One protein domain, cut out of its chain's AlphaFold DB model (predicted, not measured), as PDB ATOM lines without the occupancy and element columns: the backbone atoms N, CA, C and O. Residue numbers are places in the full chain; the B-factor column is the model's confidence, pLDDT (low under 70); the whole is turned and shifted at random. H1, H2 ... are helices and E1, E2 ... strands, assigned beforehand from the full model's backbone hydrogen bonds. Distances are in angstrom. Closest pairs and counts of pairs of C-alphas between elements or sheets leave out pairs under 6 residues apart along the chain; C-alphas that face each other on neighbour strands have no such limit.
ATOM      1  N   GLU A 204      35.260 -70.867   5.272       95.12
ATOM      2  CA  GLU A 204      34.745 -70.168   4.090       95.12
ATOM      3  C   GLU A 204      34.999 -68.651   4.166       95.12
ATOM      4  O   GLU A 204      35.316 -68.026   3.147       95.12
ATOM      5  N   ALA A 205      34.951 -68.081   5.378       96.62
ATOM      6  CA  ALA A 205      35.180 -66.660   5.630       96.62
ATOM      7  C   ALA A 205      36.632 -66.221   5.358       96.62
ATOM      8  O   ALA A 205      36.876 -65.074   4.998       96.62
ATOM      9  N   ILE A 206      37.605 -67.123   5.507       97.56
ATOM     10  CA  ILE A 206      39.037 -66.795   5.447       97.56
ATOM     11  C   ILE A 206      39.446 -66.393   4.029       97.56
ATOM     12  O   ILE A 206      39.276 -67.170   3.088       97.56
ATOM     13  N   GLY A 207      40.049 -65.220   3.874       97.19
ATOM     14  CA  GLY A 207      40.545 -64.717   2.595       97.19
ATOM     15  C   GLY A 207      40.520 -63.198   2.501       97.19
ATOM     16  O   GLY A 207      40.314 -62.506   3.495       97.19
ATOM     17  N   GLU A 208      40.745 -62.701   1.290       98.31
ATOM     18  CA  GLU A 208      40.662 -61.283   0.950       98.31
ATOM     19  C   GLU A 208      39.316 -61.014   0.278       98.31
ATOM     20  O   GLU A 208      38.887 -61.775  -0.587       98.31
ATOM     21  N   TRP A 209      38.655 -59.946   0.703       98.44
ATOM     22  CA  TRP A 209      37.337 -59.536   0.251       98.44
ATOM     23  C   TRP A 209      37.415 -58.089  -0.215       98.44
ATOM     24  O   TRP A 209      37.917 -57.239   0.520       98.44
ATOM     25  N   THR A 210      36.904 -57.796  -1.404       98.25
ATOM     26  CA  THR A 210      36.945 -56.456  -2.000       98.25
ATOM     27  C   THR A 210      35.538 -55.946  -2.253       98.25
ATOM     28  O   THR A 210      34.650 -56.707  -2.647       98.25
ATOM     29  N   LEU A 211      35.333 -54.649  -2.043       97.94
ATOM     30  CA  LEU A 211      34.060 -53.996  -2.296       97.94
ATOM     31  C   LEU A 211      33.611 -54.147  -3.748       97.94
ATOM     32  O   LEU A 211      34.348 -53.880  -4.694       97.94
ATOM     33  N   VAL A 212      32.344 -54.516  -3.905       98.06
ATOM     34  CA  VAL A 212      31.635 -54.518  -5.188       98.06
ATOM     35  C   VAL A 212      30.637 -53.372  -5.257       98.06
ATOM     36  O   VAL A 212      30.460 -52.769  -6.317       98.06
ATOM     37  N   LYS A 213      29.972 -53.071  -4.139       97.38
ATOM     38  CA  LYS A 213      29.076 -51.921  -4.011       97.38
ATOM     39  C   LYS A 213      28.794 -51.586  -2.553       97.38
ATOM     40  O   LYS A 213      28.809 -52.463  -1.690       97.38
ATOM     41  N   GLU A 214      28.373 -50.352  -2.342       96.75
ATOM     42  CA  GLU A 214      27.802 -49.873  -1.090       96.75
ATOM     43  C   GLU A 214      26.389 -49.325  -1.344       96.75
ATOM     44  O   GLU A 214      26.134 -48.646  -2.345       96.75
ATOM     45  N   GLU A 215      25.440 -49.642  -0.467       96.56
ATOM     46  CA  GLU A 215      24.130 -48.986  -0.420       96.56
ATOM     47  C   GLU A 215      24.117 -47.975   0.727       96.56
ATOM     48  O   GLU A 215      24.240 -48.357   1.888       96.56
ATOM     49  N   ILE A 216      23.944 -46.698   0.389       93.50
ATOM     50  CA  ILE A 216      23.964 -45.567   1.321       93.50
ATOM     51  C   ILE A 216      22.521 -45.129   1.557       93.50
ATOM     52  O   ILE A 216      21.868 -44.635   0.632       93.50
ATOM     53  N   TYR A 217      22.023 -45.344   2.771       90.69
ATOM     54  CA  TYR A 217      20.644 -45.084   3.173       90.69
ATOM     55  C   TYR A 217      20.450 -43.638   3.647       90.69
ATOM     56  O   TYR A 217      21.181 -43.112   4.489       90.69
ATOM     57  N   GLU A 218      19.409 -43.010   3.116       86.94
ATOM     58  CA  GLU A 218      18.992 -41.641   3.398       86.94
ATOM     59  C   GLU A 218      17.968 -41.595   4.546       86.94
ATOM     60  O   GLU A 218      17.325 -42.591   4.886       86.94
ATOM     61  N   GLU A 219      17.745 -40.409   5.125       85.75
ATOM     62  CA  GLU A 219      16.797 -40.230   6.244       85.75
ATOM     63  C   GLU A 219      15.342 -40.597   5.894       85.75
ATOM     64  O   GLU A 219      14.541 -40.889   6.782       85.75
ATOM     65  N   ASP A 220      14.980 -40.585   4.608       86.50
ATOM     66  CA  ASP A 220      13.650 -40.976   4.132       86.50
ATOM     67  C   ASP A 220      13.501 -42.490   3.879       86.50
ATOM     68  O   ASP A 220      12.429 -42.946   3.466       86.50
ATOM     69  N   GLY A 221      14.557 -43.268   4.143       87.69
ATOM     70  CA  GLY A 221      14.622 -44.715   3.943       87.69
ATOM     71  C   GLY A 221      14.893 -45.145   2.500       87.69
ATOM     72  O   GLY A 221      14.931 -46.347   2.225       87.69
ATOM     73  N   SER A 222      15.063 -44.205   1.565       90.75
ATOM     74  CA  SER A 222      15.632 -44.516   0.254       90.75
ATOM     75  C   SER A 222      17.136 -44.763   0.371       90.75
ATOM     76  O   SER A 222      17.743 -44.469   1.397       90.75
ATOM     77  N   PHE A 223      17.746 -45.334  -0.664       93.31
ATOM     78  CA  PHE A 223      19.194 -45.471  -0.719       93.31
ATOM     79  C   PHE A 223      19.711 -45.187  -2.122       93.31
ATOM     80  O   PHE A 223      18.995 -45.358  -3.120       93.31
ATOM     81  N   ARG A 224      20.980 -44.792  -2.194       92.44
ATOM     82  CA  ARG A 224      21.753 -44.757  -3.437       92.44
ATOM     83  C   ARG A 224      22.845 -45.813  -3.409       92.44
ATOM     84  O   ARG A 224      23.258 -46.264  -2.349       92.44
ATOM     85  N   THR A 225      23.298 -46.214  -4.588       96.12
ATOM     86  CA  THR A 225      24.416 -47.147  -4.731       96.12
ATOM     87  C   THR A 225      25.688 -46.367  -5.042       96.12
ATOM     88  O   THR A 225      25.686 -45.510  -5.931       96.12
ATOM     89  N   ALA A 226      26.763 -46.663  -4.320       95.88
ATOM     90  CA  ALA A 226      28.120 -46.286  -4.684       95.88
ATOM     91  C   ALA A 226      28.855 -47.524  -5.211       95.88
ATOM     92  O   ALA A 226      28.681 -48.632  -4.698       95.88
ATOM     93  N   LEU A 227      29.607 -47.339  -6.294       97.25
ATOM     94  CA  LEU A 227      30.449 -48.368  -6.895       97.25
ATOM     95  C   LEU A 227      31.917 -47.954  -6.718       97.25
ATOM     96  O   LEU A 227      32.195 -46.750  -6.747       97.25
ATOM     97  N   PRO A 228      32.845 -48.912  -6.563       96.69
ATOM     98  CA  PRO A 228      34.270 -48.616  -6.484       96.69
ATOM     99  C   PRO A 228      34.747 -47.781  -7.678       96.69
ATOM    100  O   PRO A 228      34.336 -48.024  -8.813       96.69
ATOM    101  N   GLU A 229      35.623 -46.811  -7.415       96.25
ATOM    102  CA  GLU A 229      36.220 -45.886  -8.390       96.25
ATOM    103  C   GLU A 229      35.213 -45.016  -9.184       96.25
ATOM    104  O   GLU A 229      35.600 -44.306 -10.120       96.25
ATOM    105  N   GLU A 230      33.927 -45.021  -8.817       96.44
ATOM    106  CA  GLU A 230      32.888 -44.185  -9.422       96.44
ATOM    107  C   GLU A 230      32.385 -43.119  -8.439       96.44
ATOM    108  O   GLU A 230      32.067 -43.395  -7.284       96.44
ATOM    109  N   GLU A 231      32.257 -41.879  -8.916       95.19
ATOM    110  CA  GLU A 231      31.701 -40.791  -8.110       95.19
ATOM    111  C   GLU A 231      30.184 -40.982  -7.934       95.19
ATOM    112  O   GLU A 231      29.411 -40.910  -8.895       95.19
ATOM    113  N   SER A 232      29.749 -41.189  -6.689       94.50
ATOM    114  CA  SER A 232      28.344 -41.284  -6.292       94.50
ATOM    115  C   SER A 232      27.941 -40.026  -5.528       94.50
ATOM    116  O   SER A 232      28.480 -39.726  -4.465       94.50
ATOM    117  N   CYS A 233      26.997 -39.268  -6.080       92.50
ATOM    118  CA  CYS A 233      26.536 -38.008  -5.507       92.50
ATOM    119  C   CYS A 233      25.117 -38.114  -4.949       92.50
ATOM    120  O   CYS A 233      24.276 -38.848  -5.474       92.50
ATOM    121  N   ASP A 234      24.837 -37.291  -3.942       89.00
ATOM    122  CA  ASP A 234      23.486 -37.011  -3.472       89.00
ATOM    123  C   ASP A 234      22.633 -36.405  -4.605       89.00
ATOM    124  O   ASP A 234      23.129 -35.976  -5.657       89.00
ATOM    125  N   GLN A 235      21.318 -36.335  -4.386       84.62
ATOM    126  CA  GLN A 235      20.395 -35.750  -5.358       84.62
ATOM    127  C   GLN A 235      20.778 -34.305  -5.714       84.62
ATOM    128  O   GLN A 235      21.255 -33.522  -4.891       84.62
ATOM    129  N   VAL A 236      20.554 -33.942  -6.979       86.50
ATOM    130  CA  VAL A 236      20.798 -32.581  -7.462       86.50
ATOM    131  C   VAL A 236      19.720 -31.651  -6.923       86.50
ATOM    132  O   VAL A 236      18.541 -31.805  -7.246       86.50
ATOM    133  N   ASP A 237      20.153 -30.640  -6.176       87.56
ATOM    134  CA  ASP A 237      19.283 -29.646  -5.571       87.56
ATOM    135  C   ASP A 237      19.292 -28.314  -6.318       87.56
ATOM    136  O   ASP A 237      20.268 -27.882  -6.941       87.56
ATOM    137  N   SER A 238      18.164 -27.618  -6.186       92.62
ATOM    138  CA  SER A 238      17.937 -26.296  -6.751       92.62
ATOM    139  C   SER A 238      18.276 -25.200  -5.741       92.62
ATOM    140  O   SER A 238      17.500 -24.894  -4.833       92.62
ATOM    141  N   ILE A 239      19.399 -24.523  -5.948       92.62
ATOM    142  CA  ILE A 239      19.937 -23.510  -5.043       92.62
ATOM    143  C   ILE A 239      19.604 -22.110  -5.566       92.62
ATOM    144  O   ILE A 239      19.990 -21.733  -6.670       92.62
ATOM    145  N   SER A 240      18.898 -21.308  -4.762       95.31
ATOM    146  CA  SER A 240      18.653 -19.891  -5.076       95.31
ATOM    147  C   SER A 240      19.915 -19.059  -4.844       95.31
ATOM    148  O   SER A 240      20.421 -19.023  -3.722       95.31
ATOM    149  N   CYS A 241      20.397 -18.394  -5.893       95.94
ATOM    150  CA  CYS A 241      21.590 -17.552  -5.870       95.94
ATOM    151  C   CYS A 241      21.276 -16.101  -5.470       95.94
ATOM    152  O   CYS A 241      20.164 -15.606  -5.684       95.94
ATOM    153  N   ASP A 242      22.291 -15.367  -5.008       95.12
ATOM    154  CA  ASP A 242      22.147 -13.962  -4.584       95.12
ATOM    155  C   ASP A 242      21.818 -13.006  -5.744       95.12
ATOM    156  O   ASP A 242      21.197 -11.958  -5.558       95.12
ATOM    157  N   ASN A 243      22.193 -13.382  -6.970       93.25
ATOM    158  CA  ASN A 243      21.847 -12.652  -8.192       93.25
ATOM    159  C   ASN A 243      20.406 -12.924  -8.682       93.25
ATOM    160  O   ASN A 243      20.013 -12.403  -9.726       93.25
ATOM    161  N   GLY A 244      19.628 -13.727  -7.948       92.88
ATOM    162  CA  GLY A 244      18.256 -14.110  -8.288       92.88
ATOM    163  C   GLY A 244      18.138 -15.257  -9.296       92.88
ATOM    164  O   GLY A 244      17.016 -15.650  -9.617       92.88
ATOM    165  N   ASN A 245      19.257 -15.799  -9.789       95.56
ATOM    166  CA  ASN A 245      19.264 -17.010 -10.609       95.56
ATOM    167  C   ASN A 245      19.182 -18.269  -9.731       95.56
ATOM    168  O   ASN A 245      19.138 -18.212  -8.500       95.56
ATOM    169  N   THR A 246      19.168 -19.425 -10.386       94.62
ATOM    170  CA  THR A 246      19.139 -20.731  -9.734       94.62
ATOM    171  C   THR A 246      20.288 -21.587 -10.247       94.62
ATOM    172  O   THR A 246      20.490 -21.678 -11.458       94.62
ATOM    173  N   LEU A 247      21.011 -22.218  -9.326       94.25
ATOM    174  CA  LEU A 247      22.050 -23.211  -9.585       94.25
ATOM    175  C   LEU A 247      21.471 -24.611  -9.339       94.25
ATOM    176  O   LEU A 247      20.741 -24.801  -8.372       94.25
ATOM    177  N   GLN A 248      21.794 -25.570 -10.202       94.69
ATOM    178  CA  GLN A 248      21.524 -26.993  -9.972       94.69
ATOM    179  C   GLN A 248      22.854 -27.667  -9.645       94.69
ATOM    180  O   GLN A 248      23.758 -27.639 -10.483       94.69
ATOM    181  N   ALA A 249      22.997 -28.212  -8.439       91.88
ATOM    182  CA  ALA A 249      24.220 -28.887  -8.009       91.88
ATOM    183  C   ALA A 249      23.898 -30.001  -7.008       91.88
ATOM    184  O   ALA A 249      22.962 -29.868  -6.223       91.88
ATOM    185  N   ALA A 250      24.671 -31.086  -7.041       90.12
ATOM    186  CA  ALA A 250      24.629 -32.097  -5.992       90.12
ATOM    187  C   ALA A 250      25.257 -31.554  -4.700       90.12
ATOM    188  O   ALA A 250      26.173 -30.725  -4.753       90.12
ATOM    189  N   GLY A 251      24.733 -32.004  -3.558       85.75
ATOM    190  CA  GLY A 251      25.193 -31.598  -2.231       85.75
ATOM    191  C   GLY A 251      26.549 -32.202  -1.884       85.75
ATOM    192  O   GLY A 251      27.541 -31.477  -1.806       85.75
ATOM    193  N   ASN A 252      26.597 -33.520  -1.699       89.88
ATOM    194  CA  ASN A 252      27.830 -34.238  -1.404       89.88
ATOM    195  C   ASN A 252      28.053 -35.357  -2.417       89.88
ATOM    196  O   ASN A 252      27.100 -35.914  -2.960       89.88
ATOM    197  N   CYS A 253      29.315 -35.674  -2.673       92.69
ATOM    198  CA  CYS A 253      29.718 -36.816  -3.476       92.69
ATOM    199  C   CYS A 253      30.797 -37.605  -2.746       92.69
ATOM    200  O   CYS A 253      31.597 -37.023  -2.010       92.69
ATOM    201  N   ILE A 254      30.812 -38.908  -2.991       94.38
ATOM    202  CA  ILE A 254      31.795 -39.860  -2.486       94.38
ATOM    203  C   ILE A 254      32.373 -40.640  -3.667       94.38
ATOM    204  O   ILE A 254      31.655 -40.938  -4.622       94.38
ATOM    205  N   THR A 255      33.667 -40.923  -3.627       96.56
ATOM    206  CA  THR A 255      34.342 -41.868  -4.522       96.56
ATOM    207  C   THR A 255      35.106 -42.842  -3.645       96.56
ATOM    208  O   THR A 255      35.998 -42.419  -2.917       96.56
ATOM    209  N   ILE A 256      34.739 -44.120  -3.719       96.44
ATOM    210  CA  ILE A 256      35.372 -45.176  -2.929       96.44
ATOM    211  C   ILE A 256      36.575 -45.684  -3.713       96.44
ATOM    212  O   ILE A 256      36.408 -46.335  -4.748       96.44
ATOM    213  N   ASN A 257      37.782 -45.334  -3.278       96.38
ATOM    214  CA  ASN A 257      39.013 -45.711  -3.972       96.38
ATOM    215  C   ASN A 257      39.440 -47.130  -3.598       96.38
ATOM    216  O   ASN A 257      39.911 -47.883  -4.452       96.38
ATOM    217  N   GLN A 258      39.274 -47.498  -2.328       94.38
ATOM    218  CA  GLN A 258      39.600 -48.824  -1.829       94.38
ATOM    219  C   GLN A 258      38.717 -49.174  -0.639       94.38
ATOM    220  O   GLN A 258      38.607 -48.401   0.302       94.38
ATOM    221  N   GLU A 259      38.178 -50.387  -0.636       96.31
ATOM    222  CA  GLU A 259      37.567 -50.967   0.550       96.31
ATOM    223  C   GLU A 259      37.776 -52.483   0.520       96.31
ATOM    224  O   GLU A 259      37.262 -53.184  -0.359       96.31
ATOM    225  N   ASN A 260      38.613 -52.966   1.439       97.50
ATOM    226  CA  ASN A 260      39.067 -54.351   1.496       97.50
ATOM    227  C   ASN A 260      38.972 -54.897   2.921       97.50
ATOM    228  O   ASN A 260      39.327 -54.220   3.884       97.50
ATOM    229  N   LEU A 261      38.589 -56.163   3.044       98.50
ATOM    230  CA  LEU A 261      38.589 -56.915   4.293       98.50
ATOM    231  C   LEU A 261      39.437 -58.176   4.124       98.50
ATOM    232  O   LEU A 261      39.157 -59.023   3.283       98.50
ATOM    233  N   THR A 262      40.462 -58.328   4.952       98.62
ATOM    234  CA  THR A 262      41.260 -59.553   5.049       98.62
ATOM    235  C   THR A 262      40.884 -60.297   6.319       98.62
ATOM    236  O   THR A 262      41.032 -59.763   7.417       98.62
ATOM    237  N   ILE A 263      40.434 -61.541   6.176       98.50
ATOM    238  CA  ILE A 263      40.038 -62.430   7.271       98.50
ATOM    239  C   ILE A 263      41.061 -63.561   7.372       98.50
ATOM    240  O   ILE A 263      41.233 -64.334   6.427       98.50
ATOM    241  N   SER A 264      41.733 -63.671   8.518       98.00
ATOM    242  CA  SER A 264      42.793 -64.658   8.753       98.00
ATOM    243  C   SER A 264      42.297 -65.858   9.558       98.00
ATOM    244  O   SER A 264      41.426 -65.740  10.419       98.00
ATOM    245  N   ALA A 265      42.904 -67.024   9.313       96.31
ATOM    246  CA  ALA A 265      42.573 -68.282   9.989       96.31
ATOM    247  C   ALA A 265      42.805 -68.256  11.509       96.31
ATOM    248  O   ALA A 265      42.170 -69.008  12.242       96.31
ATOM    249  N   ASP A 266      43.695 -67.381  11.981       95.50
ATOM    250  CA  ASP A 266      44.031 -67.208  13.398       95.50
ATOM    251  C   ASP A 266      43.004 -66.370  14.183       95.50
ATOM    252  O   ASP A 266      43.245 -66.007  15.338       95.50
ATOM    253  N   GLY A 267      41.868 -66.048  13.558       96.12
ATOM    254  CA  GLY A 267      40.798 -65.270  14.165       96.12
ATOM    255  C   GLY A 267      41.029 -63.759  14.124       96.12
ATOM    256  O   GLY A 267      40.292 -63.033  14.785       96.12
ATOM    257  N   THR A 268      42.028 -63.267  13.381       97.94
ATOM    258  CA  THR A 268      42.268 -61.826  13.182       97.94
ATOM    259  C   THR A 268      41.698 -61.310  11.862       97.94
ATOM    260  O   THR A 268      41.525 -62.071  10.906       97.94
ATOM    261  N   TYR A 269      41.401 -60.011  11.803       98.00
ATOM    262  CA  TYR A 269      41.035 -59.331  10.561       98.00
ATOM    263  C   TYR A 269      41.761 -57.993  10.401       98.00
ATOM    264  O   TYR A 269      42.214 -57.389  11.380       98.00
ATOM    265  N   ILE A 270      41.836 -57.531   9.153       98.12
ATOM    266  CA  ILE A 270      42.237 -56.173   8.778       98.12
ATOM    267  C   ILE A 270      41.202 -55.643   7.789       98.12
ATOM    268  O   ILE A 270      40.930 -56.296   6.787       98.12
ATOM    269  N   TYR A 271      40.639 -54.476   8.066       97.38
ATOM    270  CA  TYR A 271      39.745 -53.748   7.179       97.38
ATOM    271  C   TYR A 271      40.409 -52.431   6.778       97.38
ATOM    272  O   TYR A 271      40.850 -51.671   7.636       97.38
ATOM    273  N   GLU A 272      40.521 -52.183   5.479       96.44
ATOM    274  CA  GLU A 272      41.157 -50.998   4.908       96.44
ATOM    275  C   GLU A 272      40.141 -50.244   4.059       96.44
ATOM    276  O   GLU A 272      39.484 -50.849   3.215       96.44
ATOM    277  N   TYR A 273      40.059 -48.931   4.252       93.44
ATOM    278  CA  TYR A 273      39.086 -48.060   3.604       93.44
ATOM    279  C   TYR A 273      39.758 -46.747   3.172       93.44
ATOM    280  O   TYR A 273      40.487 -46.132   3.955       93.44
ATOM    281  N   ASP A 274      39.562 -46.340   1.919       95.06
ATOM    282  CA  ASP A 274      40.141 -45.137   1.316       95.06
ATOM    283  C   ASP A 274      39.140 -44.453   0.383       95.06
ATOM    284  O   ASP A 274      38.818 -44.982  -0.683       95.06
ATOM    285  N   ASP A 275      38.721 -43.245   0.753       94.75
ATOM    286  CA  ASP A 275      37.630 -42.523   0.108       94.75
ATOM    287  C   ASP A 275      37.962 -41.057  -0.142       94.75
ATOM    288  O   ASP A 275      38.556 -40.372   0.694       94.75
ATOM    289  N   ASP A 276      37.466 -40.542  -1.264       95.56
ATOM    290  CA  ASP A 276      37.446 -39.118  -1.570       95.56
ATOM    291  C   ASP A 276      36.028 -38.553  -1.449       95.56
ATOM    292  O   ASP A 276      35.069 -39.044  -2.047       95.56
ATOM    293  N   TYR A 277      35.901 -37.438  -0.735       94.19
ATOM    294  CA  TYR A 277      34.650 -36.717  -0.551       94.19
ATOM    295  C   TYR A 277      34.692 -35.343  -1.208       94.19
ATOM    296  O   TYR A 277      35.663 -34.590  -1.076       94.19
ATOM    297  N   LYS A 278      33.567 -34.954  -1.813       94.75
ATOM    298  CA  LYS A 278      33.313 -33.587  -2.281       94.75
ATOM    299  C   LYS A 278      32.073 -33.028  -1.609       94.75
ATOM    300  O   LYS A 278      30.985 -33.567  -1.767       94.75
ATOM    301  N   TYR A 279      32.230 -31.910  -0.910       93.69
ATOM    302  CA  TYR A 279      31.150 -31.229  -0.196       93.69
ATOM    303  C   TYR A 279      30.857 -29.878  -0.839       93.69
ATOM    304  O   TYR A 279      31.757 -29.040  -0.970       93.69
ATOM    305  N   LEU A 280      29.604 -29.618  -1.205       93.69
ATOM    306  CA  LEU A 280      29.205 -28.332  -1.762       93.69
ATOM    307  C   LEU A 280      29.270 -27.230  -0.694       93.69
ATOM    308  O   LEU A 280      28.512 -27.204   0.282       93.69
ATOM    309  N   ILE A 281      30.118 -26.229  -0.927       94.44
ATOM    310  CA  ILE A 281      30.196 -25.029  -0.095       94.44
ATOM    311  C   ILE A 281      29.010 -24.133  -0.453       94.44
ATOM    312  O   ILE A 281      29.090 -23.252  -1.313       94.44
ATOM    313  N   THR A 282      27.876 -24.370   0.208       91.56
ATOM    314  CA  THR A 282      26.590 -23.727  -0.120       91.56
ATOM    315  C   THR A 282      26.674 -22.198  -0.114       91.56
ATOM    316  O   THR A 282      26.101 -21.548  -0.987       91.56
ATOM    317  N   THR A 283      27.379 -21.605   0.853       94.56
ATOM    318  CA  THR A 283      27.515 -20.142   0.969       94.56
ATOM    319  C   THR A 283      28.244 -19.547  -0.233       94.56
ATOM    320  O   THR A 283      27.726 -18.636  -0.877       94.56
ATOM    321  N   ASP A 284      29.410 -20.097  -0.575       95.44
ATOM    322  CA  ASP A 284      30.230 -19.595  -1.680       95.44
ATOM    323  C   ASP A 284      29.553 -19.872  -3.024       95.44
ATOM    324  O   ASP A 284      29.552 -19.015  -3.914       95.44
ATOM    325  N   SER A 285      28.896 -21.027  -3.141       95.06
ATOM    326  CA  SER A 285      28.158 -21.399  -4.344       95.06
ATOM    327  C   SER A 285      26.983 -20.455  -4.615       95.06
ATOM    328  O   SER A 285      26.769 -20.032  -5.749       95.06
ATOM    329  N   LYS A 286      26.245 -20.043  -3.572       94.81
ATOM    330  CA  LYS A 286      25.147 -19.060  -3.681       94.81
ATOM    331  C   LYS A 286      25.627 -17.666  -4.069       94.81
ATOM    332  O   LYS A 286      24.982 -17.016  -4.897       94.81
ATOM    333  N   ALA A 287      26.742 -17.227  -3.488       96.25
ATOM    334  CA  ALA A 287      27.309 -15.905  -3.735       96.25
ATOM    335  C   ALA A 287      27.802 -15.752  -5.185       96.25
ATOM    336  O   ALA A 287      27.611 -14.703  -5.800       96.25
ATOM    337  N   ASN A 288      28.400 -16.811  -5.743       95.81
ATOM    338  CA  ASN A 288      28.945 -16.808  -7.105       95.81
ATOM    339  C   ASN A 288      27.965 -17.356  -8.158       95.81
ATOM    340  O   ASN A 288      28.135 -17.102  -9.347       95.81
ATOM    341  N   CYS A 289      26.903 -18.040  -7.725       96.19
ATOM    342  CA  CYS A 289      25.982 -18.798  -8.572       96.19
ATOM    343  C   CYS A 289      26.678 -19.851  -9.454       96.19
ATOM    344  O   CYS A 289      26.295 -20.078 -10.602       96.19
ATOM    345  N   GLU A 290      27.701 -20.489  -8.892       95.69
ATOM    346  CA  GLU A 290      28.494 -21.566  -9.486       95.69
ATOM    347  C   GLU A 290      28.712 -22.634  -8.412       95.69
ATOM    348  O   GLU A 290      28.736 -22.306  -7.229       95.69
ATOM    349  N   ALA A 291      28.838 -23.908  -8.784       94.62
ATOM    350  CA  ALA A 291      29.080 -24.965  -7.804       94.62
ATOM    351  C   ALA A 291      30.536 -24.906  -7.321       94.62
ATOM    352  O   ALA A 291      31.465 -25.065  -8.113       94.62
ATOM    353  N   ILE A 292      30.727 -24.652  -6.026       95.56
ATOM    354  CA  ILE A 292      32.035 -24.569  -5.376       95.56
ATOM    355  C   ILE A 292      32.103 -25.664  -4.319       95.56
ATOM    356  O   ILE A 292      31.266 -25.704  -3.418       95.56
ATOM    357  N   PHE A 293      33.112 -26.526  -4.419       94.69
ATOM    358  CA  PHE A 293      33.276 -27.692  -3.556       94.69
ATOM    359  C   PHE A 293      34.503 -27.568  -2.651       94.69
ATOM    360  O   PHE A 293      35.495 -26.927  -3.003       94.69
ATOM    361  N   SER A 294      34.414 -28.204  -1.486       95.69
ATOM    362  CA  SER A 294      35.555 -28.579  -0.657       95.69
ATOM    363  C   SER A 294      35.814 -30.063  -0.860       95.69
ATOM    364  O   SER A 294      34.878 -30.853  -0.781       95.69
ATOM    365  N   GLU A 295      37.070 -30.433  -1.068       95.06
ATOM    366  CA  GLU A 295      37.486 -31.827  -1.230       95.06
ATOM    367  C   GLU A 295      38.221 -32.288   0.031       95.06
ATOM    368  O   GLU A 295      38.923 -31.495   0.669       95.06
ATOM    369  N   ASN A 296      38.020 -33.544   0.414       93.81
ATOM    370  CA  ASN A 296      38.732 -34.195   1.507       93.81
ATOM    371  C   ASN A 296      38.922 -35.673   1.169       93.81
ATOM    372  O   ASN A 296      38.096 -36.222   0.452       93.81
ATOM    373  N   SER A 297      39.942 -36.306   1.733       92.50
ATOM    374  CA  SER A 297      40.136 -37.751   1.647       92.50
ATOM    375  C   SER A 297      40.115 -38.363   3.046       92.50
ATOM    376  O   SER A 297      40.470 -37.694   4.024       92.50
ATOM    377  N   LEU A 298      39.704 -39.619   3.150       90.69
ATOM    378  CA  LEU A 298      39.718 -40.403   4.378       90.69
ATOM    379  C   LEU A 298      40.434 -41.713   4.099       90.69
ATOM    380  O   LEU A 298      40.035 -42.433   3.201       90.69
ATOM    381  N   ASN A 299      41.464 -42.010   4.885       92.44
ATOM    382  CA  ASN A 299      42.155 -43.289   4.845       92.44
ATOM    383  C   ASN A 299      42.119 -43.902   6.243       92.44
ATOM    384  O   ASN A 299      42.557 -43.259   7.203       92.44
ATOM    385  N   LEU A 300      41.580 -45.112   6.331       92.50
ATOM    386  CA  LEU A 300      41.253 -45.801   7.566       92.50
ATOM    387  C   LEU A 300      41.755 -47.242   7.506       92.50
ATOM    388  O   LEU A 300      41.591 -47.932   6.500       92.50
ATOM    389  N   ILE A 301      42.336 -47.700   8.614       95.00
ATOM    390  CA  ILE A 301      42.642 -49.115   8.836       95.00
ATOM    391  C   ILE A 301      42.067 -49.525  10.187       95.00
ATOM    392  O   ILE A 301      42.428 -48.952  11.213       95.00
ATOM    393  N   SER A 302      41.210 -50.538  10.170       94.31
ATOM    394  CA  SER A 302      40.652 -51.205  11.341       94.31
ATOM    395  C   SER A 302      41.269 -52.592  11.464       94.31
ATOM    396  O   SER A 302      41.420 -53.313  10.475       94.31
ATOM    397  N   LYS A 303      41.667 -52.979  12.673       95.75
ATOM    398  CA  LYS A 303      42.153 -54.326  12.965       95.75
ATOM    399  C   LYS A 303      41.478 -54.855  14.203       95.75
ATOM    400  O   LYS A 303      41.275 -54.146  15.191       95.75
ATOM    401  N   GLY A 304      41.246 -56.154  14.189       94.88
ATOM    402  CA  GLY A 304      40.695 -56.796  15.354       94.88
ATOM    403  C   GLY A 304      40.572 -58.293  15.211       94.88
ATOM    404  O   GLY A 304      41.399 -58.940  14.560       94.88
ATOM    405  N   ARG A 305      39.552 -58.845  15.862       95.75
ATOM    406  CA  ARG A 305      39.252 -60.274  15.826       95.75
ATOM    407  C   ARG A 305      37.873 -60.531  15.259       95.75
ATOM    408  O   ARG A 305      37.005 -59.665  15.315       95.75
ATOM    409  N   TRP A 306      37.678 -61.718  14.711       97.12
ATOM    410  CA  TRP A 306      36.397 -62.132  14.162       97.12
ATOM    411  C   TRP A 306      35.973 -63.484  14.720       97.12
ATOM    412  O   TRP A 306      36.817 -64.312  15.063       97.12
ATOM    413  N   ALA A 307      34.667 -63.700  14.819       96.69
ATOM    414  CA  ALA A 307      34.060 -64.938  15.290       96.69
ATOM    415  C   ALA A 307      32.795 -65.244  14.484       96.69
ATOM    416  O   ALA A 307      32.086 -64.332  14.055       96.69
ATOM    417  N   THR A 308      32.494 -66.525  14.301       96.00
ATOM    418  CA  THR A 308      31.208 -66.972  13.762       96.00
ATOM    419  C   THR A 308      30.227 -67.096  14.913       96.00
ATOM    420  O   THR A 308      30.449 -67.865  15.839       96.00
ATOM    421  N   ARG A 309      29.143 -66.328  14.868       93.50
ATOM    422  CA  ARG A 309      28.107 -66.354  15.894       93.50
ATOM    423  C   ARG A 309      27.207 -67.569  15.698       93.50
ATOM    424  O   ARG A 309      26.536 -67.688  14.673       93.50
ATOM    425  N   THR A 310      27.123 -68.433  16.702       89.56
ATOM    426  CA  THR A 310      26.361 -69.689  16.635       89.56
ATOM    427  C   THR A 310      24.847 -69.455  16.532       89.56
ATOM    428  O   THR A 310      24.121 -70.276  15.971       89.56
ATOM    429  N   GLU A 311      24.336 -68.344  17.076       87.88
ATOM    430  CA  GLU A 311      22.894 -68.051  17.110       87.88
ATOM    431  C   GLU A 311      22.270 -67.878  15.715       87.88
ATOM    432  O   GLU A 311      21.137 -68.311  15.492       87.88
ATOM    433  N   ASP A 312      22.998 -67.271  14.778       90.56
ATOM    434  CA  ASP A 312      22.478 -66.918  13.451       90.56
ATOM    435  C   ASP A 312      23.462 -67.148  12.291       90.56
ATOM    436  O   ASP A 312      23.139 -66.817  11.149       90.56
ATOM    437  N   ASN A 313      24.625 -67.749  12.560       91.94
ATOM    438  CA  ASN A 313      25.719 -67.977  11.613       91.94
ATOM    439  C   ASN A 313      26.268 -66.698  10.954       91.94
ATOM    440  O   ASN A 313      26.821 -66.759   9.854       91.94
ATOM    441  N   SER A 314      26.108 -65.539  11.594       95.31
ATOM    442  CA  SER A 314      26.748 -64.300  11.140       95.31
ATOM    443  C   SER A 314      28.218 -64.239  11.565       95.31
ATOM    444  O   SER A 314      28.633 -64.851  12.547       95.31
ATOM    445  N   LEU A 315      29.020 -63.480  10.825       97.12
ATOM    446  CA  LEU A 315      30.397 -63.158  11.181       97.12
ATOM    447  C   LEU A 315      30.410 -61.859  11.987       97.12
ATOM    448  O   LEU A 315      29.975 -60.817  11.499       97.12
ATOM    449  N   VAL A 316      30.924 -61.900  13.208       95.62
ATOM    450  CA  VAL A 316      31.072 -60.719  14.064       95.62
ATOM    451  C   VAL A 316      32.532 -60.300  14.071       95.62
ATOM    452  O   VAL A 316      33.410 -61.136  14.258       95.62
ATOM    453  N   PHE A 317      32.782 -59.007  13.885       94.88
ATOM    454  CA  PHE A 317      34.112 -58.406  13.848       94.88
ATOM    455  C   PHE A 317      34.214 -57.392  14.980       94.88
ATOM    456  O   PHE A 317      33.423 -56.451  15.035       94.88
ATOM    457  N   ILE A 318      35.159 -57.614  15.884       91.69
ATOM    458  CA  ILE A 318      35.404 -56.780  17.058       91.69
ATOM    459  C   ILE A 318      36.710 -56.033  16.847       91.69
ATOM    460  O   ILE A 318      37.765 -56.656  16.696       91.69
ATOM    461  N   GLU A 319      36.618 -54.708  16.835       90.50
ATOM    462  CA  GLU A 319      37.738 -53.808  16.607       90.50
ATOM    463  C   GLU A 319      38.568 -53.617  17.881       90.50
ATOM    464  O   GLU A 319      38.036 -53.401  18.967       90.50
ATOM    465  N   PHE A 320      39.893 -53.669  17.728       89.25
ATOM    466  CA  PHE A 320      40.857 -53.416  18.806       89.25
ATOM    467  C   PHE A 320      41.864 -52.313  18.462       89.25
ATOM    468  O   PHE A 320      42.455 -51.708  19.357       89.25
ATOM    469  N   GLU A 321      42.081 -52.045  17.177       90.56
ATOM    470  CA  GLU A 321      42.981 -51.000  16.700       90.56
ATOM    471  C   GLU A 321      42.340 -50.287  15.512       90.56
ATOM    472  O   GLU A 321      41.900 -50.928  14.560       90.56
ATOM    473  N   TYR A 322      42.351 -48.961  15.563       89.19
ATOM    474  CA  TYR A 322      41.856 -48.078  14.518       89.19
ATOM    475  C   TYR A 322      42.932 -47.051  14.179       89.19
ATOM    476  O   TYR A 322      43.535 -46.453  15.074       89.19
ATOM    477  N   SER A 323      43.173 -46.797  12.897       90.62
ATOM    478  CA  SER A 323      44.031 -45.693  12.472       90.62
ATOM    479  C   SER A 323      43.417 -44.874  11.350       90.62
ATOM    480  O   SER A 323      42.940 -45.449  10.377       90.62
ATOM    481  N   GLU A 324      43.518 -43.549  11.463       89.12
ATOM    482  CA  GLU A 324      43.081 -42.570  10.464       89.12
ATOM    483  C   GLU A 324      44.236 -41.609  10.149       89.12
ATOM    484  O   GLU A 324      44.624 -40.763  10.966       89.12
ATOM    485  N   GLY A 325      44.828 -41.751   8.962       83.81
ATOM    486  CA  GLY A 325      46.051 -41.029   8.603       83.81
ATOM    487  C   GLY A 325      47.214 -41.323   9.566       83.81
ATOM    488  O   GLY A 325      47.718 -42.439   9.618       83.81
ATOM    489  N   ASP A 326      47.662 -40.310  10.318       81.38
ATOM    490  CA  ASP A 326      48.745 -40.442  11.312       81.38
ATOM    491  C   ASP A 326      48.230 -40.720  12.743       81.38
ATOM    492  O   ASP A 326      49.026 -40.821  13.686       81.38
ATOM    493  N   GLU A 327      46.911 -40.777  12.946       86.50
ATOM    494  CA  GLU A 327      46.301 -41.005  14.258       86.50
ATOM    495  C   GLU A 327      46.029 -42.494  14.468       86.50
ATOM    496  O   GLU A 327      45.504 -43.160  13.587       86.50
ATOM    497  N   LEU A 328      46.408 -43.004  15.642       86.56
ATOM    498  CA  LEU A 328      46.209 -44.389  16.058       86.56
ATOM    499  C   LEU A 328      45.432 -44.396  17.372       86.56
ATOM    500  O   LEU A 328      45.861 -43.775  18.353       86.56
ATOM    501  N   GLU A 329      44.340 -45.140  17.392       84.44
ATOM    502  CA  GLU A 329      43.554 -45.467  18.568       84.44
ATOM    503  C   GLU A 329      43.649 -46.975  18.824       84.44
ATOM    504  O   GLU A 329      43.614 -47.791  17.906       84.44
ATOM    505  N   VAL A 330      43.862 -47.341  20.086       83.50
ATOM    506  CA  VAL A 330      43.948 -48.734  20.530       83.50
ATOM    507  C   VAL A 330      42.951 -48.893  21.659       83.50
ATOM    508  O   VAL A 330      43.037 -48.170  22.659       83.50
ATOM    509  N   TYR A 331      42.027 -49.827  21.490       76.19
ATOM    510  CA  TYR A 331      40.998 -50.134  22.469       76.19
ATOM    511  C   TYR A 331      41.525 -51.165  23.473       76.19
ATOM    512  O   TYR A 331      42.298 -52.065  23.136       76.19
ATOM    513  N   GLU A 332      41.159 -50.993  24.743       67.62
ATOM    514  CA  GLU A 332      41.390 -52.017  25.765       67.62
ATOM    515  C   GLU A 332      40.280 -53.077  25.668       67.62
ATOM    516  O   GLU A 332      39.150 -52.739  25.327       67.62
ATOM    517  N   GLU A 333      40.591 -54.336  25.997       63.78
ATOM    518  CA  GLU A 333      39.581 -55.401  26.124       63.78
ATOM    519  C   GLU A 333      38.452 -54.953  27.078       63.78
ATOM    520  O   GLU A 333      38.718 -54.370  28.139       63.78
ATOM    521  N   GLY A 334      37.199 -55.191  26.689       56.69
ATOM    522  CA  GLY A 334      35.989 -54.680  27.348       56.69
ATOM    523  C   GLY A 334      35.464 -53.355  26.774       56.69
ATOM    524  O   GLY A 334      34.508 -52.790  27.306       56.69
ATOM    525  N   TYR A 335      36.093 -52.819  25.721       59.44
ATOM    526  CA  TYR A 335      35.628 -51.650  24.968       59.44
ATOM    527  C   TYR A 335      35.582 -51.988  23.475       59.44
ATOM    528  O   TYR A 335      36.464 -51.586  22.720       59.44
ATOM    529  N   THR A 336      34.563 -52.726  23.032       62.53
ATOM    530  CA  THR A 336      34.431 -53.041  21.603       62.53
ATOM    531  C   THR A 336      33.739 -51.937  20.829       62.53
ATOM    532  O   THR A 336      32.610 -51.567  21.171       62.53
ATOM    533  N   ASP A 337      34.339 -51.544  19.714       75.00
ATOM    534  CA  ASP A 337      33.561 -51.173  18.536       75.00
ATOM    535  C   ASP A 337      33.406 -52.404  17.628       75.00
ATOM    536  O   ASP A 337      34.192 -53.360  17.700       75.00
ATOM    537  N   ARG A 338      32.359 -52.424  16.807       86.25
ATOM    538  CA  ARG A 338      32.136 -53.491  15.828       86.25
ATOM    539  C   ARG A 338      32.282 -52.921  14.435       86.25
ATOM    540  O   ARG A 338      31.741 -51.863  14.147       86.25
ATOM    541  N   LEU A 339      32.928 -53.671  13.543       90.06
ATOM    542  CA  LEU A 339      32.998 -53.255  12.141       90.06
ATOM    543  C   LEU A 339      31.605 -53.249  11.490       90.06
ATOM    544  O   LEU A 339      31.283 -52.349  10.729       90.06
ATOM    545  N   PHE A 340      30.778 -54.255  11.790       91.50
ATOM    546  CA  PHE A 340      29.389 -54.331  11.337       91.50
ATOM    547  C   PHE A 340      28.470 -54.462  12.548       91.50
ATOM    548  O   PHE A 340      28.681 -55.354  13.378       91.50
ATOM    549  N   ASP A 341      27.441 -53.619  12.626       85.75
ATOM    550  CA  ASP A 341      26.581 -53.460  13.808       85.75
ATOM    551  C   ASP A 341      25.969 -54.801  14.251       85.75
ATOM    552  O   ASP A 341      26.111 -55.248  15.400       85.75
ATOM    553  N   ASP A 342      25.370 -55.498  13.284       83.12
ATOM    554  CA  ASP A 342      24.660 -56.765  13.477       83.12
ATOM    555  C   ASP A 342      25.500 -57.999  13.101       83.12
ATOM    556  O   ASP A 342      25.022 -59.132  13.209       83.12
ATOM    557  N   GLY A 343      26.755 -57.795  12.691       90.69
ATOM    558  CA  GLY A 343      27.578 -58.795  12.010       90.69
ATOM    559  C   GLY A 343      27.367 -58.814  10.490       90.69
ATOM    560  O   GLY A 343      26.561 -58.065   9.934       90.69
ATOM    561  N   ALA A 344      28.121 -59.669   9.802       96.38
ATOM    562  CA  ALA A 344      28.046 -59.863   8.360       96.38
ATOM    563  C   ALA A 344      27.485 -61.235   7.989       96.38
ATOM    564  O   ALA A 344      27.738 -62.242   8.652       96.38
ATOM    565  N   LEU A 345      26.750 -61.277   6.884       96.75
ATOM    566  CA  LEU A 345      26.246 -62.506   6.288       96.75
ATOM    567  C   LEU A 345      27.243 -63.021   5.254       96.75
ATOM    568  O   LEU A 345      27.645 -62.270   4.368       96.75
ATOM    569  N   LEU A 346      27.590 -64.301   5.351       96.25
ATOM    570  CA  LEU A 346      28.427 -65.008   4.387       96.25
ATOM    571  C   LEU A 346      27.552 -65.898   3.492       96.25
ATOM    572  O   LEU A 346      26.823 -66.754   3.995       96.25
ATOM    573  N   ASP A 347      27.633 -65.712   2.175       94.25
ATOM    574  CA  ASP A 347      26.976 -66.557   1.168       94.25
ATOM    575  C   ASP A 347      27.963 -66.876   0.035       94.25
ATOM    576  O   ASP A 347      28.096 -66.145  -0.953       94.25
ATOM    577  N   GLY A 348      28.715 -67.966   0.209       92.38
ATOM    578  CA  GLY A 348      29.753 -68.389  -0.729       92.38
ATOM    579  C   GLY A 348      30.855 -67.339  -0.878       92.38
ATOM    580  O   GLY A 348      31.630 -67.114   0.043       92.38
ATOM    581  N   ASN A 349      30.920 -66.701  -2.049       95.31
ATOM    582  CA  ASN A 349      31.895 -65.649  -2.357       95.31
ATOM    583  C   ASN A 349      31.363 -64.236  -2.083       95.31
ATOM    584  O   ASN A 349      31.997 -63.282  -2.517       95.31
ATOM    585  N   SER A 350      30.224 -64.080  -1.402       97.19
ATOM    586  CA  SER A 350      29.683 -62.772  -1.022       97.19
ATOM    587  C   SER A 350      29.648 -62.607   0.494       97.19
ATOM    588  O   SER A 350      29.190 -63.502   1.210       97.19
ATOM    589  N   LEU A 351      30.107 -61.450   0.966       98.12
ATOM    590  CA  LEU A 351      30.007 -61.019   2.354       98.12
ATOM    591  C   LEU A 351      29.231 -59.705   2.403       98.12
ATOM    592  O   LEU A 351      29.553 -58.750   1.696       98.12
ATOM    593  N   ILE A 352      28.179 -59.671   3.219       97.81
ATOM    594  CA  ILE A 352      27.276 -58.524   3.321       97.81
ATOM    595  C   ILE A 352      27.245 -58.047   4.765       97.81
ATOM    596  O   ILE A 352      26.676 -58.722   5.624       97.81
ATOM    597  N   GLY A 353      27.831 -56.882   5.012       95.38
ATOM    598  CA  GLY A 353      27.823 -56.216   6.310       95.38
ATOM    599  C   GLY A 353      26.874 -55.022   6.324       95.38
ATOM    600  O   GLY A 353      26.638 -54.396   5.288       95.38
ATOM    601  N   SER A 354      26.320 -54.710   7.496       91.94
ATOM    602  CA  SER A 354      25.545 -53.484   7.709       91.94
ATOM    603  C   SER A 354      26.222 -52.620   8.768       91.94
ATOM    604  O   SER A 354      26.663 -53.128   9.798       91.94
ATOM    605  N   MET A 355      26.267 -51.325   8.496       87.75
ATOM    606  CA  MET A 355      26.578 -50.246   9.430       87.75
ATOM    607  C   MET A 355      25.389 -49.272   9.405       87.75
ATOM    608  O   MET A 355      24.620 -49.288   8.445       87.75
ATOM    609  N   GLU A 356      25.239 -48.399  10.404       81.25
ATOM    610  CA  GLU A 356      24.063 -47.528  10.612       81.25
ATOM    611  C   GLU A 356      23.371 -47.036   9.321       81.25
ATOM    612  O   GLU A 356      22.160 -47.201   9.152       81.25
ATOM    613  N   LYS A 357      24.134 -46.438   8.397       88.31
ATOM    614  CA  LYS A 357      23.624 -45.897   7.123       88.31
ATOM    615  C   LYS A 357      24.092 -46.648   5.886       88.31
ATOM    616  O   LYS A 357      23.767 -46.231   4.776       88.31
ATOM    617  N   TYR A 358      24.846 -47.720   6.054       91.94
ATOM    618  CA  TYR A 358      25.588 -48.335   4.968       91.94
ATOM    619  C   TYR A 358      25.351 -49.827   4.938       91.94
ATOM    620  O   TYR A 358      25.341 -50.512   5.958       91.94
ATOM    621  N   LYS A 359      25.182 -50.354   3.734       96.19
ATOM    622  CA  LYS A 359      25.223 -51.788   3.507       96.19
ATOM    623  C   LYS A 359      26.312 -52.091   2.504       96.19
ATOM    624  O   LYS A 359      26.221 -51.697   1.341       96.19
ATOM    625  N   ILE A 360      27.320 -52.796   2.983       96.88
ATOM    626  CA  ILE A 360      28.567 -53.066   2.286       96.88
ATOM    627  C   ILE A 360      28.486 -54.463   1.685       96.88
ATOM    628  O   ILE A 360      28.097 -55.421   2.359       96.88
ATOM    629  N   PHE A 361      28.838 -54.575   0.408       98.19
ATOM    630  CA  PHE A 361      28.861 -55.838  -0.320       98.19
ATOM    631  C   PHE A 361      30.284 -56.103  -0.794       98.19
ATOM    632  O   PHE A 361      30.765 -55.435  -1.713       98.19
ATOM    633  N   LEU A 362      30.928 -57.095  -0.185       98.25
ATOM    634  CA  LEU A 362      32.266 -57.544  -0.545       98.25
ATOM    635  C   LEU A 362      32.202 -58.887  -1.285       98.25
ATOM    636  O   LEU A 362      31.329 -59.718  -1.008       98.25
ATOM    637  N   GLU A 363      33.142 -59.115  -2.198       97.94
ATOM    638  CA  GLU A 363      33.341 -60.400  -2.876       97.94
ATOM    639  C   GLU A 363      34.791 -60.892  -2.769       97.94
ATOM    640  O   GLU A 363      35.718 -60.088  -2.663       97.94
ATOM    641  N   LYS A 364      34.956 -62.219  -2.787       94.12
ATOM    642  CA  LYS A 364      36.227 -62.951  -2.647       94.12
ATOM    643  C   LYS A 364      36.788 -63.454  -3.975       94.12
ATOM    644  O   LYS A 364      35.999 -64.034  -4.768       94.12
TER     645      LYS A 364
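AT A GLANCE: This is residues 204 to 364 of the 364 residues of an uncharacterized protein of Zobellia laminariae (UniProt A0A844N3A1). At one end of the domain, eight strands, E1, E6, E7, E8, E9, E11, E12 and E13, wrap round into a nearly closed barrel, and the long strands E6, E7 and E8 run on out of it as a ribbon toward a small head, the hairpin E4 E5 with H1 near it. The ring is paired strand to strand except between E9 and E11, which come close without being neighbours; E2 and E3 lie beside E1 and E6, and E10 continues the sheet beyond E9. The printed part has 161 residues with one named helix and thirteen named strands, in the order E1 E2 E3 E4 E5 E6 E7 H1 E8 E9 E10 E11 E12 E13, and its class is mostly strand. E4 and E5 form a small antiparallel sheet; the other eleven strands form one branched, twisted sheet with antiparallel neighbours. The whole is loose, with a radius of gyration of the C-alphas of 18.9 A, and elongated, spanning 62 by 33 by 26 A.

HOW THE PARTS SIT: Start at E1, residues 207 to 217, which bends by 58 degrees at residue 212 and has three antiparallel neighbours in staggered pairing. On one side of it lie E2, residues 223 to 226, and E6, residues 252 to 263; on the other side lies E13, residues 358 to 363. Look for N 216 and O 224, 2.9 A apart, in the hairpin E1 and E2, N 209 and O 261, 2.8 A, toward E6, and N 215 and O 359, 2.8 A, toward E13. E3, residues 231 to 233, is an edge strand antiparallel to E6, with N 232 and O 254 at 2.8 A. E3 runs on into E4, residues 236 to 240, at 54 degrees; E4 and E5, residues 246 to 250, are a hairpin, with N 239 and O 247 at 2.8 A. E5 runs on into E6 at 3 degrees. E7, residues 268 to 280, forms a hairpin with E6, with N 260 and O 272 at 2.9 A. H1, residues 282 to 288, is not on the branched sheet, with 3 pairs of C-alphas within 10 A; its closest C-alphas to E4 are those of Lys 286 and Ser 240, 6.7 A apart. Every O i to N i+4 pair of H1 is within hydrogen-bond range. E8, residues 293 to 308, is antiparallel to E7, with N 271 and O 302 at 2.8 A, and bends by 69 degrees at residue 305. It begins a meander, each strand the antiparallel neighbour of the one before, with E9, residues 315 to 324, and E10, residues 327 to 330; see N 303 and O 321, 2.8 A, then N 322 and O 329, 2.9 A. E11, residues 344 to 347, E12, residues 350 to 355, and E13 are a second meander, with N 345 and O 352 at 2.8 A and N 353 and O 360 at 3.0 A. The closest C-alphas of E9 and E11, Leu 315 and Ala 344, are 4.9 A apart, while E8 and E12 are apart.

IN THESE COORDINATES: Find C-alpha 207 at (40.545, -64.717, 2.595), where E1 begins its 28.0 A. E6 measures 31.9 A and E7 38.9 A. From C-alpha 293 at (33.276, -27.692, -3.556), E8, the longest strand by residues, runs 43.0 A; E9 measures 24.2 A. E13, 16.3 A long, ends at C-alpha 363, (33.341, -60.400, -2.876).

THE WHOLE: The two C-alphas farthest apart, those of Gly 244 and Asp 266, are 62.9 A apart. The printed part has no cut and ends at Lys 364, the chain's last residue. The link E10 to E11, residues 331 to 343, is long. The mean pLDDT of the printed part is 92.3; residues 332 to 336 are under 70.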